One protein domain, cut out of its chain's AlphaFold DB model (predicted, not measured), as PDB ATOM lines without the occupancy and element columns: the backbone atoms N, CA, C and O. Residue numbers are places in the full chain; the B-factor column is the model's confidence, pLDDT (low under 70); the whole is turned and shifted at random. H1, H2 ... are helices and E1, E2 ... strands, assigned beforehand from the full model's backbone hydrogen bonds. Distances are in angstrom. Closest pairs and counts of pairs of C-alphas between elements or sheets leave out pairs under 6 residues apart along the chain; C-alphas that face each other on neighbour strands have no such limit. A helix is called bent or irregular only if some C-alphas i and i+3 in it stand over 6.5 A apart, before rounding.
ATOM      1  N   LEU A 122     315.259 261.969 246.189       94.69
ATOM      2  CA  LEU A 122     315.405 261.845 247.635       94.69
ATOM      3  C   LEU A 122     314.257 262.519 248.382       94.69
ATOM      4  O   LEU A 122     313.668 261.893 249.261       94.69
ATOM      5  N   ASP A 123     313.928 263.749 247.995       95.31
ATOM      6  CA  ASP A 123     312.852 264.534 248.604       95.31
ATOM      7  C   ASP A 123     311.494 263.865 248.345       95.31
ATOM      8  O   ASP A 123     310.676 263.702 249.251       95.31
ATOM      9  N   ALA A 124     311.278 263.380 247.115       94.31
ATOM     10  CA  ALA A 124     310.086 262.610 246.771       94.31
ATOM     11  C   ALA A 124     310.005 261.300 247.578       94.31
ATOM     12  O   ALA A 124     308.943 260.948 248.096       94.31
ATOM     13  N   ALA A 125     311.122 260.584 247.727       94.12
ATOM     14  CA  ALA A 125     311.179 259.356 248.510       94.12
ATOM     15  C   ALA A 125     310.882 259.605 249.995       94.12
ATOM     16  O   ALA A 125     310.183 258.796 250.598       94.12
ATOM     17  N   GLU A 126     311.362 260.701 250.584       94.12
ATOM     18  CA  GLU A 126     311.008 261.102 251.954       94.12
ATOM     19  C   GLU A 126     309.513 261.389 252.078       94.12
ATOM     20  O   GLU A 126     308.834 260.782 252.909       94.12
ATOM     21  N   PHE A 127     308.982 262.217 251.178       93.88
ATOM     22  CA  PHE A 127     307.571 262.593 251.160       93.88
ATOM     23  C   PHE A 127     306.628 261.383 251.049       93.88
ATOM     24  O   PHE A 127     305.606 261.308 251.737       93.88
ATOM     25  N   TYR A 128     306.956 260.419 250.184       91.50
ATOM     26  CA  TYR A 128     306.147 259.214 250.003       91.50
ATOM     27  C   TYR A 128     306.406 258.141 251.061       91.50
ATOM     28  O   TYR A 128     305.502 257.350 251.332       91.50
ATOM     29  N   SER A 129     307.586 258.104 251.688       92.31
ATOM     30  CA  SER A 129     307.903 257.111 252.720       92.31
ATOM     31  C   SER A 129     306.953 257.221 253.908       92.31
ATOM     32  O   SER A 129     306.403 256.212 254.349       92.31
ATOM     33  N   GLU A 130     306.678 258.446 254.360       90.00
ATOM     34  CA  GLU A 130     305.761 258.709 255.474       90.00
ATOM     35  C   GLU A 130     304.308 258.353 255.135       90.00
ATOM     36  O   GLU A 130     303.572 257.821 255.966       90.00
ATOM     37  N   ARG A 131     303.884 258.610 253.895       88.38
ATOM     38  CA  ARG A 131     302.487 258.432 253.466       88.38
ATOM     39  C   ARG A 131     302.153 256.994 253.101       88.38
ATOM     40  O   ARG A 131     301.063 256.524 253.407       88.38
ATOM     41  N   LEU A 132     303.076 256.313 252.427       87.00
ATOM     42  CA  LEU A 132     302.893 254.940 251.953       87.00
ATOM     43  C   LEU A 132     303.411 253.903 252.954       87.00
ATOM     44  O   LEU A 132     303.195 252.714 252.748       87.00
ATOM     45  N   GLN A 133     304.114 254.331 254.012       87.69
ATOM     46  CA  GLN A 133     304.776 253.444 254.977       87.69
ATOM     47  C   GLN A 133     305.767 252.474 254.300       87.69
ATOM     48  O   GLN A 133     306.020 251.361 254.764       87.69
ATOM     49  N   VAL A 134     306.360 252.909 253.183       88.44
ATOM     50  CA  VAL A 134     307.385 252.175 252.432       88.44
ATOM     51  C   VAL A 134     308.750 252.759 252.769       88.44
ATOM     52  O   VAL A 134     308.913 253.974 252.848       88.44
ATOM     53  N   LYS A 135     309.765 251.908 252.945       89.94
ATOM     54  CA  LYS A 135     311.132 252.367 253.226       89.94
ATOM     55  C   LYS A 135     311.650 253.268 252.101       89.94
ATOM     56  O   LYS A 135     311.625 252.876 250.935       89.94
ATOM     57  N   LYS A 136     312.240 254.406 252.472       90.94
ATOM     58  CA  LYS A 136     312.907 255.345 251.555       90.94
ATOM     59  C   LYS A 136     313.882 254.666 250.585       90.94
ATOM     60  O   LYS A 136     313.906 255.004 249.410       90.94
ATOM     61  N   SER A 137     314.647 253.672 251.041       89.88
ATOM     62  CA  SER A 137     315.596 252.934 250.191       89.88
ATOM     63  C   SER A 137     314.935 252.132 249.064       89.88
ATOM     64  O   SER A 137     315.564 251.910 248.035       89.88
ATOM     65  N   ILE A 138     313.683 251.698 249.247       89.12
ATOM     66  CA  ILE A 138     312.894 251.050 248.193       89.12
ATOM     67  C   ILE A 138     312.418 252.122 247.215       89.12
ATOM     68  O   ILE A 138     312.660 251.996 246.023       89.12
ATOM     69  N   LEU A 139     311.842 253.211 247.730       90.75
ATOM     70  CA  LEU A 139     311.332 254.318 246.918       90.75
ATOM     71  C   LEU A 139     312.415 254.962 246.045       90.75
ATOM     72  O   LEU A 139     312.175 255.216 244.874       90.75
ATOM     73  N   MET A 140     313.633 255.132 246.561       91.00
ATOM     74  CA  MET A 140     314.774 255.625 245.775       91.00
ATOM     75  C   MET A 140     315.086 254.771 244.540       91.00
ATOM     76  O   MET A 140     315.647 255.284 243.581       91.00
ATOM     77  N   ARG A 141     314.732 253.480 244.563       88.56
ATOM     78  CA  ARG A 141     314.952 252.538 243.459       88.56
ATOM     79  C   ARG A 141     313.724 252.339 242.578       88.56
ATOM     80  O   ARG A 141     313.858 251.725 241.531       88.56
ATOM     81  N   THR A 142     312.541 252.759 243.031       90.56
ATOM     82  CA  THR A 142     311.266 252.489 242.347       90.56
ATOM     83  C   THR A 142     310.519 253.746 241.915       90.56
ATOM     84  O   THR A 142     309.561 253.646 241.164       90.56
ATOM     85  N   LEU A 143     310.905 254.934 242.382       91.38
ATOM     86  CA  LEU A 143     310.309 256.200 241.938       91.38
ATOM     87  C   LEU A 143     310.853 256.671 240.581       91.38
ATOM     88  O   LEU A 143     310.302 257.597 239.992       91.38
ATOM     89  N   TRP A 144     311.928 256.051 240.098       93.31
ATOM     90  CA  TRP A 144     312.493 256.275 238.775       93.31
ATOM     91  C   TRP A 144     312.673 254.929 238.069       93.31
ATOM     92  O   TRP A 144     312.978 253.938 238.729       93.31
ATOM     93  N   GLY A 145     312.469 254.877 236.751       89.44
ATOM     94  CA  GLY A 145     312.480 253.634 235.977       89.44
ATOM     95  C   GLY A 145     311.085 253.059 235.710       89.44
ATOM     96  O   GLY A 145     310.058 253.683 235.974       89.44
ATOM     97  N   GLU A 146     311.047 251.841 235.171       86.94
ATOM     98  CA  GLU A 146     309.814 251.139 234.777       86.94
ATOM     99  C   GLU A 146     309.151 250.413 235.959       86.94
ATOM    100  O   GLU A 146     308.942 249.193 235.957       86.94
ATOM    101  N   TYR A 147     308.825 251.178 236.998       87.12
ATOM    102  CA  TYR A 147     308.136 250.694 238.187       87.12
ATOM    103  C   TYR A 147     306.761 251.337 238.312       87.12
ATOM    104  O   TYR A 147     306.570 252.527 238.068       87.12
ATOM    105  N   TYR A 148     305.799 250.542 238.762       82.88
ATOM    106  CA  TYR A 148     304.421 250.964 238.942       82.88
ATOM    107  C   TYR A 148     303.980 250.651 240.364       82.88
ATOM    108  O   TYR A 148     304.242 249.568 240.892       82.88
ATOM    109  N   TYR A 149     303.291 251.602 240.987       81.38
ATOM    110  CA  TYR A 149     302.685 251.403 242.294       81.38
ATOM    111  C   TYR A 149     301.259 250.886 242.124       81.38
ATOM    112  O   TYR A 149     300.408 251.567 241.548       81.38
ATOM    113  N   ARG A 150     300.984 249.684 242.636       77.88
ATOM    114  CA  ARG A 150     299.628 249.145 242.696       77.88
ATOM    115  C   ARG A 150     299.030 249.462 244.061       77.88
ATOM    116  O   ARG A 150     299.524 249.002 245.088       77.88
ATOM    117  N   SER A 151     297.956 250.246 244.049       68.75
ATOM    118  CA  SER A 151     297.245 250.694 245.249       68.75
ATOM    119  C   SER A 151     296.190 249.705 245.754       68.75
ATOM    120  O   SER A 151     295.389 250.084 246.603       68.75
ATOM    121  N   ASP A 152     296.133 248.474 245.226       70.81
ATOM    122  CA  ASP A 152     295.302 247.431 245.836       70.81
ATOM    123  C   ASP A 152     295.833 247.092 247.240       70.81
ATOM    124  O   ASP A 152     296.955 247.480 247.567       70.81
ATOM    125  N   ASP A 153     295.029 246.409 248.069       56.34
ATOM    126  CA  ASP A 153     295.163 246.202 249.535       56.34
ATOM    127  C   ASP A 153     296.547 245.760 250.079       56.34
ATOM    128  O   ASP A 153     296.717 245.556 251.280       56.34
ATOM    129  N   ARG A 154     297.562 245.587 249.228       58.88
ATOM    130  CA  ARG A 154     298.932 245.211 249.584       58.88
ATOM    131  C   ARG A 154     300.004 246.258 249.265       58.88
ATOM    132  O   ARG A 154     301.159 245.976 249.573       58.88
ATOM    133  N   GLY A 155     299.676 247.406 248.653       61.62
ATOM    134  CA  GLY A 155     300.624 248.509 248.410       61.62
ATOM    135  C   GLY A 155     301.947 248.050 247.786       61.62
ATOM    136  O   GLY A 155     303.018 248.242 248.366       61.62
ATOM    137  N   GLN A 156     301.878 247.357 246.646       68.06
ATOM    138  CA  GLN A 156     303.037 246.679 246.053       68.06
ATOM    139  C   GLN A 156     303.600 247.446 244.854       68.06
ATOM    140  O   GLN A 156     302.864 247.832 243.947       68.06
ATOM    141  N   TRP A 157     304.925 247.602 244.827       66.69
ATOM    142  CA  TRP A 157     305.666 248.047 243.648       66.69
ATOM    143  C   TRP A 157     305.884 246.860 242.714       66.69
ATOM    144  O   TRP A 157     306.415 245.829 243.129       66.69
ATOM    145  N   ILE A 158     305.472 247.006 241.460       72.69
ATOM    146  CA  ILE A 158     305.669 246.007 240.410       72.69
ATOM    147  C   ILE A 158     306.537 246.600 239.302       72.69
ATOM    148  O   ILE A 158     306.423 247.779 238.980       72.69
ATOM    149  N   THR A 159     307.409 245.784 238.722       63.22
ATOM    150  CA  THR A 159     308.153 246.124 237.501       63.22
ATOM    151  C   THR A 159     307.317 245.702 236.297       63.22
ATOM    152  O   THR A 159     306.623 244.680 236.376       63.22
ATOM    153  N   GLN A 160     307.364 246.447 235.190       53.12
ATOM    154  CA  GLN A 160     306.807 245.936 233.934       53.12
ATOM    155  C   GLN A 160     307.545 244.635 233.566       53.12
ATOM    156  O   GLN A 160     308.774 244.585 233.603       53.12
ATOM    157  N   ARG A 161     306.794 243.561 233.307       40.66
ATOM    158  CA  ARG A 161     307.300 242.331 232.684       40.66
ATOM    159  C   ARG A 161     306.954 242.347 231.210       40.66
ATOM    160  O   ARG A 161     305.828 242.803 230.905       40.66
TER     161      ARG A 161
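What this domain is: This is residues 122 to 161 of the 161 residues of the protein "Hypothetical protein" of Bigelowiella natans (UniProt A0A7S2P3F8). Two helices, H1 and H2, pack crosswise on each other at one end of a small flat domain, and a two-stranded hairpin, E1 and E2, makes the other end. H2 lies between H1 and the hairpin, and few C-alphas of the hairpin come near it. The printed part has 40 residues, with two named helices and then two named strands in the order H1, H2, E1, E2; the sheet order is E1 - E2, antiparallel, and the class is mixed, helices and strands. The whole is compact, with a radius of gyration of the C-alphas of 9.8 A and spans of 27 by 23 by 11 A.

Where its parts are: Find C-alpha 122 at (315.405, 261.845, 247.635); from there H1 runs through residues 122 to 132, 14.9 A from first to last C-alpha. It is neither bent nor irregular, but only just: C-alphas 127 and 130 are 6.1 A apart. Go on to Lys 136, where H2 begins; it covers residues 136 to 142 and measures 9.8 A. Next look at C-alpha 147 at (308.136, 250.694, 238.187), where E1, residues 147 to 150, sets out and runs 9.8 A. E2, residues 156 to 159, runs 10.0 A and ends at C-alpha 159 at (308.153, 246.124, 237.501).

How they stand to each other: Begin at H1, which touches H2; the closest C-alphas are those of Ala 125 and Leu 139, 5.3 A apart. Their lines are about perpendicular, at 76 degrees. In the backbones, O i to N i+4 pairs are within hydrogen-bond range in 6 of 7 cases in H1 and 2 of 3 in H2. From H2, look to Thr 142: its C-alpha is 7.3 A from that of Trp 157, the closest pair of H2 and E2, and 7.8 A from that of Tyr 148, the closest pair of H2 and E1. E1 and E2 form an antiparallel hairpin, with 147 degrees between their directions. You will find N 148 and O 158 at 2.8 A, and N 158 and O 148 at 2.9 A, both within hydrogen-bond range. H1 is apart from E1 and from E2.

The domain as a whole: The two C-alphas farthest apart are those of Glu 130 and Arg 161, 28.1 A. The printed part has no cut, and it ends at residue 161, the chain's last residue. The links H1 to H2, H2 to E1 and E1 to E2 are tight. The mean pLDDT of the printed part is 82.1; look for values under 70 at residue 151, residues 153 to 157 and residues 159 to 161.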